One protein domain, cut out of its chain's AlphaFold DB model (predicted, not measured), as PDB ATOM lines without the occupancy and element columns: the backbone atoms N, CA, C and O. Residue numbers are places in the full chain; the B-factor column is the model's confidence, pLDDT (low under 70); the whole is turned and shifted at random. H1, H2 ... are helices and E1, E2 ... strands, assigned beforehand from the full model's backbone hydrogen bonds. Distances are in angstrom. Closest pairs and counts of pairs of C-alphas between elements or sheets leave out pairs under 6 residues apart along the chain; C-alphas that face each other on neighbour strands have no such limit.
ATOM      1  N   GLN A   3       3.820 -54.788  -8.754       91.44
ATOM      2  CA  GLN A   3       3.333 -56.134  -9.083       91.44
ATOM      3  C   GLN A   3       4.430 -57.048  -9.657       91.44
ATOM      4  O   GLN A   3       4.510 -58.212  -9.280       91.44
ATOM      5  N   ASP A   4       5.341 -56.520 -10.485       92.38
ATOM      6  CA  ASP A   4       6.494 -57.288 -10.989       92.38
ATOM      7  C   ASP A   4       7.462 -57.670  -9.865       92.38
ATOM      8  O   ASP A   4       8.181 -58.657  -9.967       92.38
ATOM      9  N   PHE A   5       7.524 -56.883  -8.793       95.31
ATOM     10  CA  PHE A   5       8.354 -57.217  -7.643       95.31
ATOM     11  C   PHE A   5       7.665 -58.240  -6.733       95.31
ATOM     12  O   PHE A   5       8.291 -59.213  -6.323       95.31
ATOM     13  N   LEU A   6       6.377 -58.033  -6.438       94.62
ATOM     14  CA  LEU A   6       5.601 -58.885  -5.533       94.62
ATOM     15  C   LEU A   6       5.148 -60.207  -6.169       94.62
ATOM     16  O   LEU A   6       4.838 -61.146  -5.442       94.62
ATOM     17  N   GLN A   7       5.129 -60.296  -7.504       94.75
ATOM     18  CA  GLN A   7       4.672 -61.466  -8.266       94.75
ATOM     19  C   GLN A   7       3.232 -61.890  -7.917       94.75
ATOM     20  O   GLN A   7       2.874 -63.063  -8.014       94.75
ATOM     21  N   CYS A   8       2.394 -60.930  -7.524       93.06
ATOM     22  CA  CYS A   8       0.974 -61.127  -7.260       93.06
ATOM     23  C   CYS A   8       0.145 -59.929  -7.759       93.06
ATOM     24  O   CYS A   8       0.692 -58.827  -7.908       93.06
ATOM     25  N   PRO A   9      -1.161 -60.133  -8.022       91.38
ATOM     26  CA  PRO A   9      -2.072 -59.034  -8.311       91.38
ATOM     27  C   PRO A   9      -2.140 -58.058  -7.135       91.38
ATOM     28  O   PRO A   9      -2.250 -58.475  -5.982       91.38
ATOM     29  N   LEU A  10      -2.097 -56.764  -7.438       95.19
ATOM     30  CA  LEU A  10      -2.364 -55.700  -6.477       95.19
ATOM     31  C   LEU A  10      -3.808 -55.233  -6.648       95.19
ATOM     32  O   LEU A  10      -4.223 -54.944  -7.771       95.19
ATOM     33  N   LEU A  11      -4.543 -55.128  -5.546       96.06
ATOM     34  CA  LEU A  11      -5.839 -54.463  -5.507       96.06
ATOM     35  C   LEU A  11      -5.635 -53.048  -4.970       96.06
ATOM     36  O   LEU A  11      -4.923 -52.856  -3.984       96.06
ATOM     37  N   LEU A  12      -6.233 -52.065  -5.637       96.19
ATOM     38  CA  LEU A  12      -6.330 -50.703  -5.130       96.19
ATOM     39  C   LEU A  12      -7.758 -50.409  -4.698       96.19
ATOM     40  O   LEU A  12      -8.708 -50.741  -5.402       96.19
ATOM     41  N   GLU A  13      -7.870 -49.770  -3.545       97.19
ATOM     42  CA  GLU A  13      -9.134 -49.394  -2.934       97.19
ATOM     43  C   GLU A  13      -9.534 -47.955  -3.275       97.19
ATOM     44  O   GLU A  13      -8.680 -47.064  -3.356       97.19
ATOM     45  N   ASN A  14     -10.837 -47.714  -3.457       95.19
ATOM     46  CA  ASN A  14     -11.388 -46.361  -3.462       95.19
ATOM     47  C   ASN A  14     -11.558 -45.864  -2.018       95.19
ATOM     48  O   ASN A  14     -12.465 -46.279  -1.309       95.19
ATOM     49  N   ILE A  15     -10.686 -44.954  -1.596       94.88
ATOM     50  CA  ILE A  15     -10.714 -44.401  -0.237       94.88
ATOM     51  C   ILE A  15     -11.766 -43.296  -0.088       94.88
ATOM     52  O   ILE A  15     -12.055 -42.566  -1.046       94.88
ATOM     53  N   ALA A  16     -12.270 -43.089   1.128       94.88
ATOM     54  CA  ALA A  16     -12.924 -41.833   1.468       94.88
ATOM     55  C   ALA A  16     -11.913 -40.676   1.441       94.88
ATOM     56  O   ALA A  16     -10.785 -40.782   1.933       94.88
ATOM     57  N   TYR A  17     -12.323 -39.532   0.896       92.81
ATOM     58  CA  TYR A  17     -11.527 -38.306   0.920       92.81
ATOM     59  C   TYR A  17     -12.354 -37.113   1.394       92.81
ATOM     60  O   TYR A  17     -13.527 -36.962   1.069       92.81
ATOM     61  N   GLU A  29     -14.382 -39.881 -10.743       87.38
ATOM     62  CA  GLU A  29     -13.718 -40.942  -9.969       87.38
ATOM     63  C   GLU A  29     -13.727 -42.288 -10.720       87.38
ATOM     64  O   GLU A  29     -12.708 -42.973 -10.792       87.38
ATOM     65  N   ALA A  30     -14.832 -42.623 -11.395       89.62
ATOM     66  CA  ALA A  30     -14.909 -43.825 -12.223       89.62
ATOM     67  C   ALA A  30     -13.967 -43.775 -13.437       89.62
ATOM     68  O   ALA A  30     -13.393 -44.804 -13.801       89.62
ATOM     69  N   ASP A  31     -13.791 -42.612 -14.075       90.88
ATOM     70  CA  ASP A  31     -12.835 -42.465 -15.180       90.88
ATOM     71  C   ASP A  31     -11.394 -42.594 -14.688       90.88
ATOM     72  O   ASP A  31     -10.590 -43.269 -15.330       90.88
ATOM     73  N   PHE A  32     -11.084 -42.004 -13.531       90.56
ATOM     74  CA  PHE A  32      -9.776 -42.131 -12.898       90.56
ATOM     75  C   PHE A  32      -9.450 -43.595 -12.578       90.56
ATOM     76  O   PHE A  32      -8.402 -44.089 -12.991       90.56
ATOM     77  N   LEU A  33     -10.359 -44.314 -11.912       92.62
ATOM     78  CA  LEU A  33     -10.163 -45.726 -11.566       92.62
ATOM     79  C   LEU A  33     -10.041 -46.611 -12.812       92.62
ATOM     80  O   LEU A  33      -9.206 -47.516 -12.852       92.62
ATOM     81  N   ARG A  34     -10.823 -46.339 -13.864       93.06
ATOM     82  CA  ARG A  34     -10.734 -47.078 -15.131       93.06
ATOM     83  C   ARG A  34      -9.380 -46.884 -15.806       93.06
ATOM     84  O   ARG A  34      -8.783 -47.860 -16.261       93.06
ATOM     85  N   GLU A  35      -8.896 -45.649 -15.860       93.62
ATOM     86  CA  GLU A  35      -7.594 -45.334 -16.445       93.62
ATOM     87  C   GLU A  35      -6.455 -45.931 -15.609       93.62
ATOM     88  O   GLU A  35      -5.528 -46.527 -16.158       93.62
ATOM     89  N   LEU A  36      -6.561 -45.864 -14.279       92.38
ATOM     90  CA  LEU A  36      -5.610 -46.460 -13.344       92.38
ATOM     91  C   LEU A  36      -5.478 -47.971 -13.558       92.38
ATOM     92  O   LEU A  36      -4.362 -48.466 -13.718       92.38
ATOM     93  N   VAL A  37      -6.598 -48.695 -13.618       94.75
ATOM     94  CA  VAL A  37      -6.624 -50.132 -13.933       94.75
ATOM     95  C   VAL A  37      -6.009 -50.391 -15.306       94.75
ATOM     96  O   VAL A  37      -5.149 -51.259 -15.441       94.75
ATOM     97  N   SER A  38      -6.403 -49.620 -16.325       94.19
ATOM     98  CA  SER A  38      -5.921 -49.804 -17.698       94.19
ATOM     99  C   SER A  38      -4.408 -49.610 -17.822       94.19
ATOM    100  O   SER A  38      -3.753 -50.354 -18.550       94.19
ATOM    101  N   GLN A  39      -3.840 -48.619 -17.132       93.62
ATOM    102  CA  GLN A  39      -2.411 -48.311 -17.221       93.62
ATOM    103  C   GLN A  39      -1.551 -49.179 -16.301       93.62
ATOM    104  O   GLN A  39      -0.414 -49.500 -16.647       93.62
ATOM    105  N   SER A  40      -2.056 -49.533 -15.118       93.19
ATOM    106  CA  SER A  40      -1.266 -50.249 -14.109       93.19
ATOM    107  C   SER A  40      -1.441 -51.766 -14.149       93.19
ATOM    108  O   SER A  40      -0.578 -52.490 -13.645       93.19
ATOM    109  N   GLY A  41      -2.557 -52.245 -14.706       92.94
ATOM    110  CA  GLY A  41      -2.984 -53.639 -14.626       92.94
ATOM    111  C   GLY A  41      -3.378 -54.089 -13.217       92.94
ATOM    112  O   GLY A  41      -3.491 -55.291 -12.996       92.94
ATOM    113  N   CYS A  42      -3.523 -53.175 -12.248       95.44
ATOM    114  CA  CYS A  42      -4.034 -53.521 -10.925       95.44
ATOM    115  C   CYS A  42      -5.525 -53.878 -10.995       95.44
ATOM    116  O   CYS A  42      -6.236 -53.511 -11.933       95.44
ATOM    117  N   GLN A  43      -5.995 -54.586  -9.980       96.44
ATOM    118  CA  GLN A  43      -7.414 -54.818  -9.741       96.44
ATOM    119  C   GLN A  43      -7.945 -53.794  -8.731       96.44
ATOM    120  O   GLN A  43      -7.192 -52.957  -8.225       96.44
ATOM    121  N   LEU A  44      -9.244 -53.846  -8.467       97.75
ATOM    122  CA  LEU A  44      -9.948 -52.955  -7.562       97.75
ATOM    123  C   LEU A  44     -10.563 -53.739  -6.407       97.75
ATOM    124  O   LEU A  44     -11.255 -54.741  -6.619       97.75
ATOM    125  N   LEU A  45     -10.333 -53.215  -5.209       98.06
ATOM    126  CA  LEU A  45     -11.153 -53.448  -4.030       98.06
ATOM    127  C   LEU A  45     -12.148 -52.285  -3.983       98.06
ATOM    128  O   LEU A  45     -11.754 -51.127  -3.928       98.06
ATOM    129  N   LEU A  46     -13.431 -52.582  -4.113       98.31
ATOM    130  CA  LEU A  46     -14.481 -51.578  -4.125       98.31
ATOM    131  C   LEU A  46     -15.110 -51.478  -2.739       98.31
ATOM    132  O   LEU A  46     -15.927 -52.328  -2.393       98.31
ATOM    133  N   ASP A  47     -14.810 -50.430  -1.984       98.19
ATOM    134  CA  ASP A  47     -15.580 -50.126  -0.781       98.19
ATOM    135  C   ASP A  47     -16.785 -49.240  -1.128       98.19
ATOM    136  O   ASP A  47     -16.666 -48.099  -1.595       98.19
ATOM    137  N   VAL A  48     -17.985 -49.792  -0.928       97.94
ATOM    138  CA  VAL A  48     -19.230 -49.073  -1.210       97.94
ATOM    139  C   VAL A  48     -19.536 -47.997  -0.173       97.94
ATOM    140  O   VAL A  48     -20.291 -47.075  -0.495       97.94
ATOM    141  N   GLU A  49     -18.984 -48.093   1.039       97.56
ATOM    142  CA  GLU A  49     -19.164 -47.072   2.068       97.56
ATOM    143  C   GLU A  49     -18.316 -45.845   1.747       97.56
ATOM    144  O   GLU A  49     -18.868 -44.746   1.669       97.56
ATOM    145  N   ASN A  50     -17.041 -46.020   1.395       97.38
ATOM    146  CA  ASN A  50     -16.209 -44.935   0.873       97.38
ATOM    147  C   ASN A  50     -16.818 -44.253  -0.359       97.38
ATOM    148  O   ASN A  50     -16.890 -43.023  -0.423       97.38
ATOM    149  N   LEU A  51     -17.345 -45.025  -1.314       96.31
ATOM    150  CA  LEU A  51     -18.042 -44.475  -2.483       96.31
ATOM    151  C   LEU A  51     -19.280 -43.650  -2.086       96.31
ATOM    152  O   LEU A  51     -19.508 -42.564  -2.631       96.31
ATOM    153  N   ARG A  52     -20.075 -44.137  -1.123       96.50
ATOM    154  CA  ARG A  52     -21.234 -43.412  -0.577       96.50
ATOM    155  C   ARG A  52     -20.799 -42.118   0.110       96.50
ATOM    156  O   ARG A  52     -21.381 -41.073  -0.163       96.50
ATOM    157  N   ILE A  53     -19.781 -42.183   0.966       96.06
ATOM    158  CA  ILE A  53     -19.227 -41.042   1.704       96.06
ATOM    159  C   ILE A  53     -18.733 -39.966   0.739       96.06
ATOM    160  O   ILE A  53     -19.064 -38.792   0.911       96.06
ATOM    161  N   ASN A  54     -18.001 -40.354  -0.306       95.06
ATOM    162  CA  ASN A  54     -17.508 -39.421  -1.314       95.06
ATOM    163  C   ASN A  54     -18.668 -38.726  -2.048       95.06
ATOM    164  O   ASN A  54     -18.649 -37.503  -2.195       95.06
ATOM    165  N   CYS A  55     -19.712 -39.468  -2.433       94.12
ATOM    166  CA  CYS A  55     -20.898 -38.888  -3.076       94.12
ATOM    167  C   CYS A  55     -21.697 -37.967  -2.141       94.12
ATOM    168  O   CYS A  55     -22.199 -36.937  -2.587       94.12
ATOM    169  N   ASP A  56     -21.825 -38.319  -0.862       94.19
ATOM    170  CA  ASP A  56     -22.498 -37.483   0.136       94.19
ATOM    171  C   ASP A  56     -21.756 -36.158   0.353       94.19
ATOM    172  O   ASP A  56     -22.378 -35.097   0.418       94.19
ATOM    173  N   ASN A  57     -20.428 -36.223   0.473       93.81
ATOM    174  CA  ASN A  57     -19.603 -35.079   0.848       93.81
ATOM    175  C   ASN A  57     -19.335 -34.130  -0.326       93.81
ATOM    176  O   ASN A  57     -19.326 -32.913  -0.139       93.81
ATOM    177  N   HIS A  58     -19.124 -34.669  -1.530       91.44
ATOM    178  CA  HIS A  58     -18.706 -33.889  -2.706       91.44
ATOM    179  C   HIS A  58     -19.792 -33.781  -3.779       91.44
ATOM    180  O   HIS A  58     -19.623 -33.070  -4.771       91.44
ATOM    181  N   GLY A  59     -20.924 -34.456  -3.578       89.50
ATOM    182  CA  GLY A  59     -21.919 -34.681  -4.616       89.50
ATOM    183  C   GLY A  59     -21.502 -35.801  -5.571       89.50
ATOM    184  O   GLY A  59     -20.355 -36.236  -5.618       89.50
ATOM    185  N   GLY A  60     -22.460 -36.284  -6.356       89.94
ATOM    186  CA  GLY A  60     -22.240 -37.371  -7.305       89.94
ATOM    187  C   GLY A  60     -23.412 -38.337  -7.345       89.94
ATOM    188  O   GLY A  60     -24.387 -38.194  -6.607       89.94
ATOM    189  N   ASP A  61     -23.314 -39.315  -8.240       94.00
ATOM    190  CA  ASP A  61     -24.260 -40.420  -8.320       94.00
ATOM    191  C   ASP A  61     -23.502 -41.740  -8.099       94.00
ATOM    192  O   ASP A  61     -22.782 -42.190  -9.002       94.00
ATOM    193  N   PRO A  62     -23.657 -42.377  -6.923       95.50
ATOM    194  CA  PRO A  62     -22.956 -43.616  -6.618       95.50
ATOM    195  C   PRO A  62     -23.353 -44.752  -7.575       95.50
ATOM    196  O   PRO A  62     -22.532 -45.611  -7.890       95.50
ATOM    197  N   TRP A  63     -24.576 -44.744  -8.117       96.00
ATOM    198  CA  TRP A  63     -25.032 -45.751  -9.078       96.00
ATOM    199  C   TRP A  63     -24.353 -45.579 -10.435       96.00
ATOM    200  O   TRP A  63     -23.948 -46.565 -11.056       96.00
ATOM    201  N   ALA A  64     -24.199 -44.331 -10.886       93.75
ATOM    202  CA  ALA A  64     -23.488 -44.019 -12.121       93.75
ATOM    203  C   ALA A  64     -21.999 -44.382 -12.016       93.75
ATOM    204  O   ALA A  64     -21.456 -44.980 -12.948       93.75
ATOM    205  N   LEU A  65     -21.362 -44.092 -10.874       93.44
ATOM    206  CA  LEU A  65     -19.975 -44.481 -10.604       93.44
ATOM    207  C   LEU A  65     -19.804 -46.001 -10.668       93.44
ATOM    208  O   LEU A  65     -19.005 -46.487 -11.470       93.44
ATOM    209  N   LEU A  66     -20.614 -46.758  -9.919       95.50
ATOM    210  CA  LEU A  66     -20.605 -48.227  -9.956       95.50
ATOM    211  C   LEU A  66     -20.844 -48.765 -11.375       95.50
ATOM    212  O   LEU A  66     -20.168 -49.697 -11.823       95.50
ATOM    213  N   GLY A  67     -21.772 -48.154 -12.117       94.81
ATOM    214  CA  GLY A  67     -22.059 -48.477 -13.515       94.81
ATOM    215  C   GLY A  67     -20.897 -48.202 -14.478       94.81
ATOM    216  O   GLY A  67     -20.794 -48.870 -15.510       94.81
ATOM    217  N   GLY A  68     -20.008 -47.266 -14.141       92.62
ATOM    218  CA  GLY A  68     -18.847 -46.870 -14.943       92.62
ATOM    219  C   GLY A  68     -17.575 -47.690 -14.704       92.62
ATOM    220  O   GLY A  68     -16.629 -47.571 -15.493       92.62
ATOM    221  N   LEU A  69     -17.538 -48.518 -13.652       94.56
ATOM    222  CA  LEU A  69     -16.375 -49.344 -13.315       94.56
ATOM    223  C   LEU A  69     -16.246 -50.578 -14.230       94.56
ATOM    224  O   LEU A  69     -17.263 -51.186 -14.602       94.56
ATOM    225  N   PRO A  70     -15.007 -50.977 -14.584       91.50
ATOM    226  CA  PRO A  70     -14.755 -52.157 -15.401       91.50
ATOM    227  C   PRO A  70     -15.005 -53.445 -14.607       91.50
ATOM    228  O   PRO A  70     -14.280 -53.755 -13.667       91.50
ATOM    229  N   ILE A  71     -15.996 -54.231 -15.044       91.81
ATOM    230  CA  ILE A  71     -16.413 -55.488 -14.395       91.81
ATOM    231  C   ILE A  71     -15.249 -56.431 -14.045       91.81
ATOM    232  O   ILE A  71     -15.172 -56.822 -12.887       91.81
ATOM    233  N   PRO A  72     -14.325 -56.785 -14.964       92.38
ATOM    234  CA  PRO A  72     -13.275 -57.756 -14.645       92.38
ATOM    235  C   PRO A  72     -12.207 -57.226 -13.678       92.38
ATOM    236  O   PRO A  72     -11.347 -57.995 -13.261       92.38
ATOM    237  N   ALA A  73     -12.208 -55.925 -13.371       94.62
ATOM    238  CA  ALA A  73     -11.217 -55.334 -12.485       94.62
ATOM    239  C   ALA A  73     -11.653 -55.341 -11.021       94.62
ATOM    240  O   ALA A  73     -10.785 -55.363 -10.161       94.62
ATOM    241  N   VAL A  74     -12.958 -55.309 -10.733       97.69
ATOM    242  CA  VAL A  74     -13.471 -55.341  -9.358       97.69
ATOM    243  C   VAL A  74     -13.477 -56.787  -8.882       97.69
ATOM    244  O   VAL A  74     -14.302 -57.586  -9.325       97.69
ATOM    245  N   THR A  75     -12.536 -57.130  -8.009       97.44
ATOM    246  CA  THR A  75     -12.350 -58.502  -7.515       97.44
ATOM    247  C   THR A  75     -12.678 -58.657  -6.038       97.44
ATOM    248  O   THR A  75     -12.861 -59.779  -5.567       97.44
ATOM    249  N   GLU A  76     -12.852 -57.545  -5.332       98.38
ATOM    250  CA  GLU A  76     -13.260 -57.511  -3.936       98.38
ATOM    251  C   GLU A  76     -14.220 -56.340  -3.706       98.38
ATOM    252  O   GLU A  76     -14.083 -55.291  -4.332       98.38
ATOM    253  N   ILE A  77     -15.223 -56.540  -2.854       98.62
ATOM    254  CA  ILE A  77     -16.208 -55.538  -2.455       98.62
ATOM    255  C   ILE A  77     -16.242 -55.489  -0.937       98.62
ATOM    256  O   ILE A  77     -16.507 -56.506  -0.288       98.62
ATOM    257  N   HIS A  78     -16.031 -54.303  -0.388       98.56
ATOM    258  CA  HIS A  78     -16.197 -54.016   1.028       98.56
ATOM    259  C   HIS A  78     -17.522 -53.305   1.261       98.56
ATOM    260  O   HIS A  78     -18.048 -52.599   0.395       98.56
ATOM    261  N   VAL A  79     -18.105 -53.574   2.422       98.44
ATOM    262  CA  VAL A  79     -19.263 -52.861   2.944       98.44
ATOM    263  C   VAL A  79     -19.063 -52.627   4.430       98.44
ATOM    264  O   VAL A  79     -18.883 -53.570   5.200       98.44
ATOM    265  N   ALA A  80     -19.165 -51.367   4.822       98.06
ATOM    266  CA  ALA A  80     -19.014 -50.915   6.193       98.06
ATOM    267  C   ALA A  80     -20.100 -49.893   6.552       98.06
ATOM    268  O   ALA A  80     -20.934 -49.526   5.720       98.06
ATOM    269  N   GLY A  81     -20.122 -49.460   7.812       96.56
ATOM    270  CA  GLY A  81     -20.948 -48.345   8.273       96.56
ATOM    271  C   GLY A  81     -20.106 -47.228   8.876       96.56
ATOM    272  O   GLY A  81     -19.375 -47.461   9.841       96.56
ATOM    273  N   GLY A  82     -20.254 -46.016   8.340       93.81
ATOM    274  CA  GLY A  82     -19.633 -44.791   8.844       93.81
ATOM    275  C   GLY A  82     -20.570 -43.904   9.669       93.81
ATOM    276  O   GLY A  82     -21.760 -44.185   9.855       93.81
ATOM    277  N   GLU A  83     -20.043 -42.789  10.173       94.81
ATOM    278  CA  GLU A  83     -20.818 -41.806  10.941       94.81
ATOM    279  C   GLU A  83     -21.210 -40.592  10.106       94.81
ATOM    280  O   GLU A  83     -20.645 -40.312   9.055       94.81
ATOM    281  N   GLN A  84     -22.170 -39.823  10.619       94.50
ATOM    282  CA  GLN A  84     -22.431 -38.471  10.147       94.50
ATOM    283  C   GLN A  84     -22.178 -37.490  11.281       94.50
ATOM    284  O   GLN A  84     -22.746 -37.621  12.368       94.50
ATOM    285  N   VAL A  85     -21.347 -36.491  11.011       94.06
ATOM    286  CA  VAL A  85     -21.000 -35.421  11.944       94.06
ATOM    287  C   VAL A  85     -21.651 -34.129  11.469       94.06
ATOM    288  O   VAL A  85     -21.626 -33.802  10.285       94.06
ATOM    289  N   GLN A  86     -22.253 -33.386  12.396       93.81
ATOM    290  CA  GLN A  86     -22.865 -32.088  12.113       93.81
ATOM    291  C   GLN A  86     -21.981 -30.967  12.661       93.81
ATOM    292  O   GLN A  86     -21.624 -30.981  13.839       93.81
ATOM    293  N   GLY A  87     -21.663 -29.984  11.823       87.06
ATOM    294  CA  GLY A  87     -20.850 -28.828  12.196       87.06
ATOM    295  C   GLY A  87     -21.079 -27.667  11.237       87.06
ATOM    296  O   GLY A  87     -21.248 -27.878  10.040       87.06
ATOM    297  N   ASP A  88     -21.150 -26.444  11.766       87.56
ATOM    298  CA  ASP A  88     -21.285 -25.205  10.983       87.56
ATOM    299  C   ASP A  88     -22.410 -25.226   9.924       87.56
ATOM    300  O   ASP A  88     -22.289 -24.682   8.830       87.56
ATOM    301  N   GLY A  89     -23.535 -25.873  10.253       88.12
ATOM    302  CA  GLY A  89     -24.700 -25.989   9.366       88.12
ATOM    303  C   GLY A  89     -24.552 -27.012   8.234       88.12
ATOM    304  O   GLY A  89     -25.437 -27.094   7.385       88.12
ATOM    305  N   THR A  90     -23.476 -27.799   8.232       87.81
ATOM    306  CA  THR A  90     -23.192 -28.848   7.245       87.81
ATOM    307  C   THR A  90     -23.208 -30.226   7.912       87.81
ATOM    308  O   THR A  90     -22.923 -30.358   9.106       87.81
ATOM    309  N   VAL A  91     -23.567 -31.254   7.143       93.25
ATOM    310  CA  VAL A  91     -23.454 -32.664   7.537       93.25
ATOM    311  C   VAL A  91     -22.302 -33.273   6.750       93.25
ATOM    312  O   VAL A  91     -22.278 -33.144   5.530       93.25
ATOM    313  N   LEU A  92     -21.368 -33.915   7.443       94.62
ATOM    314  CA  LEU A  92     -20.240 -34.623   6.850       94.62
ATOM    315  C   LEU A  92     -20.380 -36.114   7.150       94.62
ATOM    316  O   LEU A  92     -20.488 -36.490   8.319       94.62
ATOM    317  N   SER A  93     -20.360 -36.952   6.119       96.19
ATOM    318  CA  SER A  93     -20.223 -38.400   6.276       96.19
ATOM    319  C   SER A  93     -18.743 -38.734   6.503       96.19
ATOM    320  O   SER A  93     -17.874 -38.211   5.805       96.19
ATOM    321  N   VAL A  94     -18.447 -39.560   7.504       95.69
ATOM    322  CA  VAL A  94     -17.087 -39.885   7.953       95.69
ATOM    323  C   VAL A  94     -16.894 -41.392   7.928       95.69
ATOM    324  O   VAL A  94     -17.692 -42.140   8.495       95.69
ATOM    325  N   ASP A  95     -15.810 -41.801   7.288       96.00
ATOM    326  CA  ASP A  95     -15.322 -43.170   7.237       96.00
ATOM    327  C   ASP A  95     -14.739 -43.553   8.606       96.00
ATOM    328  O   ASP A  95     -13.617 -43.185   8.957       96.00
ATOM    329  N   THR A  96     -15.559 -44.204   9.430       95.56
ATOM    330  CA  THR A  96     -15.149 -44.720  10.744       95.56
ATOM    331  C   THR A  96     -15.188 -46.234  10.838       95.56
ATOM    332  O   THR A  96     -14.695 -46.767  11.831       95.56
ATOM    333  N   HIS A  97     -15.851 -46.902   9.889       95.31
ATOM    334  CA  HIS A  97     -16.114 -48.345   9.896       95.31
ATOM    335  C   HIS A  97     -16.486 -48.883  11.287       95.31
ATOM    336  O   HIS A  97     -15.983 -49.906  11.750       95.31
ATOM    337  N   SER A  98     -17.338 -48.141  12.003       95.38
ATOM    338  CA  SER A  98     -17.570 -48.335  13.439       95.38
ATOM    339  C   SER A  98     -18.934 -48.935  13.765       95.38
ATOM    340  O   SER A  98     -19.277 -49.123  14.934       95.38
ATOM    341  N   ARG A  99     -19.759 -49.213  12.751       95.50
ATOM    342  CA  ARG A  99     -21.165 -49.581  12.951       95.50
ATOM    343  C   ARG A  99     -21.747 -50.413  11.817       95.50
ATOM    344  O   ARG A  99     -21.129 -50.623  10.779       95.50
ATOM    345  N   ASP A 100     -22.995 -50.836  12.015       97.19
ATOM    346  CA  ASP A 100     -23.785 -51.488  10.974       97.19
ATOM    347  C   ASP A 100     -23.842 -50.619   9.698       97.19
ATOM    348  O   ASP A 100     -24.140 -49.425   9.811       97.19
ATOM    349  N   PRO A 101     -23.659 -51.205   8.497       96.50
ATOM    350  CA  PRO A 101     -23.704 -50.470   7.226       96.50
ATOM    351  C   PRO A 101     -25.000 -49.685   6.972       96.50
ATOM    352  O   PRO A 101     -25.062 -48.768   6.150       96.50
ATOM    353  N   GLY A 102     -26.091 -50.036   7.657       96.12
ATOM    354  CA  GLY A 102     -27.366 -49.358   7.497       96.12
ATOM    355  C   GLY A 102     -27.960 -49.543   6.097       96.12
ATOM    356  O   GLY A 102     -27.474 -50.287   5.248       96.12
ATOM    357  N   LYS A 103     -29.096 -48.892   5.837       96.19
ATOM    358  CA  LYS A 103     -29.889 -49.173   4.630       96.19
ATOM    359  C   LYS A 103     -29.188 -48.761   3.330       96.19
ATOM    360  O   LYS A 103     -29.298 -49.473   2.335       96.19
ATOM    361  N   GLN A 104     -28.531 -47.602   3.316       95.06
ATOM    362  CA  GLN A 104     -27.960 -47.044   2.089       95.06
ATOM    363  C   GLN A 104     -26.770 -47.873   1.600       95.06
ATOM    364  O   GLN A 104     -26.826 -48.363   0.472       95.06
ATOM    365  N   ALA A 105     -25.773 -48.121   2.458       96.62
ATOM    366  CA  ALA A 105     -24.614 -48.939   2.106       96.62
ATOM    367  C   ALA A 105     -25.028 -50.365   1.712       96.62
ATOM    368  O   ALA A 105     -24.592 -50.863   0.683       96.62
ATOM    369  N   ARG A 106     -25.983 -50.987   2.425       98.19
ATOM    370  CA  ARG A 106     -26.545 -52.303   2.046       98.19
ATOM    371  C   ARG A 106     -27.185 -52.315   0.655       98.19
ATOM    372  O   ARG A 106     -27.096 -53.315  -0.049       98.19
ATOM    373  N   THR A 107     -27.843 -51.225   0.257       97.94
ATOM    374  CA  THR A 107     -28.471 -51.131  -1.074       97.94
ATOM    375  C   THR A 107     -27.407 -50.990  -2.167       97.94
ATOM    376  O   THR A 107     -27.510 -51.645  -3.203       97.94
ATOM    377  N   LEU A 108     -26.372 -50.175  -1.931       97.88
ATOM    378  CA  LEU A 108     -25.229 -50.039  -2.841       97.88
ATOM    379  C   LEU A 108     -24.445 -51.347  -2.957       97.88
ATOM    380  O   LEU A 108     -24.159 -51.789  -4.066       97.88
ATOM    381  N   PHE A 109     -24.190 -52.007  -1.827       98.50
ATOM    382  CA  PHE A 109     -23.570 -53.323  -1.759       98.50
ATOM    383  C   PHE A 109     -24.330 -54.343  -2.605       98.50
ATOM    384  O   PHE A 109     -23.732 -55.004  -3.448       98.50
ATOM    385  N   ALA A 110     -25.657 -54.423  -2.461       98.25
ATOM    386  CA  ALA A 110     -26.450 -55.374  -3.233       98.25
ATOM    387  C   ALA A 110     -26.367 -55.138  -4.748       98.25
ATOM    388  O   ALA A 110     -26.230 -56.082  -5.528       98.25
ATOM    389  N   PHE A 111     -26.386 -53.876  -5.174       97.94
ATOM    390  CA  PHE A 111     -26.184 -53.527  -6.579       97.94
ATOM    391  C   PHE A 111     -24.769 -53.851  -7.066       97.94
ATOM    392  O   PHE A 111     -24.611 -54.381  -8.167       97.94
ATOM    393  N   ALA A 112     -23.746 -53.567  -6.256       98.00
ATOM    394  CA  ALA A 112     -22.363 -53.900  -6.568       98.00
ATOM    395  C   ALA A 112     -22.188 -55.420  -6.714       98.00
ATOM    396  O   ALA A 112     -21.656 -55.867  -7.726       98.00
ATOM    397  N   CYS A 113     -22.729 -56.226  -5.795       98.00
ATOM    398  CA  CYS A 113     -22.697 -57.688  -5.891       98.00
ATOM    399  C   CYS A 113     -23.400 -58.215  -7.148       98.00
ATOM    400  O   CYS A 113     -22.885 -59.120  -7.796       98.00
ATOM    401  N   ALA A 114     -24.545 -57.640  -7.530       97.44
ATOM    402  CA  ALA A 114     -25.237 -58.034  -8.759       97.44
ATOM    403  C   ALA A 114     -24.422 -57.706 -10.023       97.44
ATOM    404  O   ALA A 114     -24.511 -58.411 -11.030       97.44
ATOM    405  N   ARG A 115     -23.631 -56.629  -9.987       96.88
ATOM    406  CA  ARG A 115     -22.802 -56.181 -11.111       96.88
ATOM    407  C   ARG A 115     -21.457 -56.905 -11.197       96.88
ATOM    408  O   ARG A 115     -20.981 -57.143 -12.308       96.88
ATOM    409  N   PHE A 116     -20.867 -57.249 -10.057       97.44
ATOM    410  CA  PHE A 116     -19.579 -57.933  -9.933       97.44
ATOM    411  C   PHE A 116     -19.786 -59.267  -9.187       97.44
ATOM    412  O   PHE A 116     -19.370 -59.414  -8.036       97.44
ATOM    413  N   PRO A 117     -20.470 -60.246  -9.811       96.25
ATOM    414  CA  PRO A 117     -20.925 -61.459  -9.126       96.25
ATOM    415  C   PRO A 117     -19.783 -62.331  -8.595       96.25
ATOM    416  O   PRO A 117     -19.972 -63.020  -7.593       96.25
ATOM    417  N   ASP A 118     -18.617 -62.270  -9.242       95.94
ATOM    418  CA  ASP A 118     -17.429 -63.060  -8.906       95.94
ATOM    419  C   ASP A 118     -16.535 -62.396  -7.844       95.94
ATOM    420  O   ASP A 118     -15.549 -62.996  -7.414       95.94
ATOM    421  N   ALA A 119     -16.847 -61.164  -7.424       97.69
ATOM    422  CA  ALA A 119     -16.046 -60.449  -6.439       97.69
ATOM    423  C   ALA A 119     -16.208 -61.052  -5.035       97.69
ATOM    424  O   ALA A 119     -17.313 -61.407  -4.604       97.69
ATOM    425  N   ILE A 120     -15.096 -61.123  -4.302       97.75
ATOM    426  CA  ILE A 120     -15.079 -61.464  -2.876       97.75
ATOM    427  C   ILE A 120     -15.822 -60.367  -2.108       97.75
ATOM    428  O   ILE A 120     -15.777 -59.203  -2.485       97.75
ATOM    429  N   ARG A 121     -16.536 -60.733  -1.042       97.94
ATOM    430  CA  ARG A 121     -17.389 -59.815  -0.278       97.94
ATOM    431  C   ARG A 121     -16.924 -59.776   1.168       97.94
ATOM    432  O   ARG A 121     -16.859 -60.830   1.803       97.94
ATOM    433  N   ILE A 122     -16.646 -58.587   1.685       98.06
ATOM    434  CA  ILE A 122     -16.190 -58.382   3.060       98.06
ATOM    435  C   ILE A 122     -17.120 -57.394   3.762       98.06
ATOM    436  O   ILE A 122     -17.395 -56.311   3.258       98.06
ATOM    437  N   LEU A 123     -17.616 -57.801   4.935       98.19
ATOM    438  CA  LEU A 123     -18.137 -56.871   5.931       98.19
ATOM    439  C   LEU A 123     -16.936 -56.318   6.695       98.19
ATOM    440  O   LEU A 123     -16.283 -57.079   7.413       98.19
ATOM    441  N   GLU A 124     -16.673 -55.030   6.542       97.50
ATOM    442  CA  GLU A 124     -15.595 -54.334   7.236       97.50
ATOM    443  C   GLU A 124     -16.148 -53.592   8.458       97.50
ATOM    444  O   GLU A 124     -17.225 -52.989   8.425       97.50
ATOM    445  N   TRP A 125     -15.446 -53.736   9.582       97.25
ATOM    446  CA  TRP A 125     -15.820 -53.154  10.866       97.25
ATOM    447  C   TRP A 125     -14.560 -53.071  11.733       97.25
ATOM    448  O   TRP A 125     -14.140 -54.072  12.316       97.25
ATOM    449  N   ASP A 126     -13.959 -51.885  11.810       93.12
ATOM    450  CA  ASP A 126     -12.600 -51.679  12.335       93.12
ATOM    451  C   ASP A 126     -12.570 -50.996  13.703       93.12
ATOM    452  O   ASP A 126     -11.612 -51.143  14.469       93.12
ATOM    453  N   ALA A 127     -13.630 -50.263  14.032       95.06
ATOM    454  CA  ALA A 127     -13.778 -49.540  15.289       95.06
ATOM    455  C   ALA A 127     -15.070 -49.942  16.010       95.06
ATOM    456  O   ALA A 127     -15.976 -50.513  15.414       95.06
ATOM    457  N   ASP A 128     -15.147 -49.682  17.318       95.44
ATOM    458  CA  ASP A 128     -16.327 -49.983  18.148       95.44
ATOM    459  C   ASP A 128     -16.906 -51.388  17.906       95.44
ATOM    460  O   ASP A 128     -18.114 -51.584  17.758       95.44
ATOM    461  N   LEU A 129     -15.997 -52.370  17.841       95.81
ATOM    462  CA  LEU A 129     -16.296 -53.735  17.426       95.81
ATOM    463  C   LEU A 129     -17.490 -54.308  18.204       95.81
ATOM    464  O   LEU A 129     -17.472 -54.332  19.443       95.81
ATOM    465  N   PRO A 130     -18.509 -54.834  17.508       95.94
ATOM    466  CA  PRO A 130     -19.657 -55.426  18.151       95.94
ATOM    467  C   PRO A 130     -19.291 -56.843  18.607       95.94
ATOM    468  O   PRO A 130     -18.184 -57.353  18.406       95.94
ATOM    469  N   SER A 131     -20.247 -57.538  19.216       97.81
ATOM    470  CA  SER A 131     -20.031 -58.951  19.534       97.81
ATOM    471  C   SER A 131     -19.807 -59.779  18.258       97.81
ATOM    472  O   SER A 131     -20.435 -59.531  17.231       97.81
ATOM    473  N   LEU A 132     -19.001 -60.845  18.334       97.56
ATOM    474  CA  LEU A 132     -18.821 -61.773  17.206       97.56
ATOM    475  C   LEU A 132     -20.164 -62.302  16.671       97.56
ATOM    476  O   LEU A 132     -20.359 -62.435  15.467       97.56
ATOM    477  N   SER A 133     -21.116 -62.587  17.564       98.31
ATOM    478  CA  SER A 133     -22.449 -63.045  17.167       98.31
ATOM    479  C   SER A 133     -23.223 -61.998  16.366       98.31
ATOM    480  O   SER A 133     -24.064 -62.362  15.553       98.31
ATOM    481  N   GLU A 134     -22.980 -60.714  16.608       97.81
ATOM    482  CA  GLU A 134     -23.558 -59.626  15.827       97.81
ATOM    483  C   GLU A 134     -22.885 -59.491  14.466       97.81
ATOM    484  O   GLU A 134     -23.608 -59.497  13.474       97.81
ATOM    485  N   LEU A 135     -21.546 -59.526  14.395       97.25
ATOM    486  CA  LEU A 135     -20.815 -59.556  13.118       97.25
ATOM    487  C   LEU A 135     -21.317 -60.676  12.204       97.25
ATOM    488  O   LEU A 135     -21.667 -60.435  11.051       97.25
ATOM    489  N   VAL A 136     -21.423 -61.900  12.736       97.75
ATOM    490  CA  VAL A 136     -21.893 -63.063  11.969       97.75
ATOM    491  C   VAL A 136     -23.331 -62.870  11.486       97.75
ATOM    492  O   VAL A 136     -23.619 -63.153  10.325       97.75
ATOM    493  N   ARG A 137     -24.236 -62.360  12.334       98.25
ATOM    494  CA  ARG A 137     -25.622 -62.073  11.920       98.25
ATOM    495  C   ARG A 137     -25.677 -61.007  10.828       98.25
ATOM    496  O   ARG A 137     -26.447 -61.149   9.880       98.25
ATOM    497  N   THR A 138     -24.876 -59.956  10.952       98.00
ATOM    498  CA  THR A 138     -24.819 -58.867   9.975       98.00
ATOM    499  C   THR A 138     -24.290 -59.361   8.632       98.00
ATOM    500  O   THR A 138     -24.932 -59.100   7.613       98.00
ATOM    501  N   ALA A 139     -23.213 -60.152   8.630       97.69
ATOM    502  CA  ALA A 139     -22.666 -60.784   7.430       97.69
ATOM    503  C   ALA A 139     -23.682 -61.726   6.758       97.69
ATOM    504  O   ALA A 139     -23.936 -61.606   5.563       97.69
ATOM    505  N   GLN A 140     -24.358 -62.587   7.526       98.06
ATOM    506  CA  GLN A 140     -25.416 -63.470   7.007       98.06
ATOM    507  C   GLN A 140     -26.597 -62.693   6.411       98.06
ATOM    508  O   GLN A 140     -27.191 -63.115   5.417       98.06
TER     509      GLN A 140
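What this domain is: This is residues 3 to 17 and 29 to 140 of the 146 residues of an uncharacterized protein of Acidithiobacillus caldus (strain ATCC 51756 / DSM 8584 / KU) (UniProt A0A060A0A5). A parallel four-stranded sheet, E1 E2 E3 E6, has H2 and H5 packed over one face, with H4 between these two helices. Past the last residue of E3 the chain turns into a two-stranded hairpin, E4 and E5, on which H3 packs, while H1 lies far out past E1 and H6 packs on E6. The 127 printed residues hold six named helices and six named strands, in the order H1 E1 H2 E2 H3 H4 E3 E4 E5 H5 E6 H6, a mixed class. The whole is compact, with a radius of gyration of the C-alphas of 15.2 A and spans of 42 by 37 by 29 A.

How they stand to each other: H1, residues 3 to 6, is not on the four-stranded sheet. E1, residues 11 to 13, is an edge strand, parallel to E2, residues 43 to 47, with N 12 and O 43 2.9 A apart. H2, residues 29 to 40, is on this sheet at a height of 10.1 A. E3, residues 74 to 79, is parallel to E2, with N 46 and O 76 2.8 A apart. H3, residues 48 to 58, and H4, residues 62 to 68, lie between E2 and E3 in a strand-helix-strand unit, two parallel neighbour strands with helices between, whose crossover is right-handed. H4, the hub, touches H2 at Leu 65 and Ala 30, whose C-alphas are 5.4 A apart. E3 runs on into E4, residues 81 to 87, at 59 degrees. E4 and E5, residues 90 to 99, form an antiparallel hairpin, with N 85 and O 92 2.8 A apart; E5 bends by 83 degrees at residue 96. The closest C-alphas of H3 and E5, those of Ile 53 and Ser 93, are 5.4 A apart. H5, residues 102 to 115, lies over E3 at a height of 9.0 A, on the same face as H2. E6, residues 120 to 123, is the other edge strand, parallel to E3, with N 77 and O 120 2.7 A apart. H6, residues 132 to 140, is on the sheet; its closest C-alpha to E6 is that of Ala 139, 6.2 A from that of Leu 123. In H2, H3, H4, H5 and H6 every O i to N i+4 pair is within hydrogen-bond range; H1 is too short for one.

Where its parts are: H1 begins at C-alpha 3, (3.333, -56.134, -9.083). From first to last C-alpha H2 measures 16.1 A, H3 15.3 A, E4 19.9 A, E5 21.6 A and H5 20.3 A. H6 ends at C-alpha 140, (-25.416, -63.470, 7.007).

The domain as a whole: The C-alphas farthest apart are those of Gln 7 and Gly 89, at 49.3 A. Residues 18 to 28 are not printed; C-alphas 17 and 29 are 11.4 A apart. Of the links printed whole, none is long. No printed residue is under 70 in pLDDT.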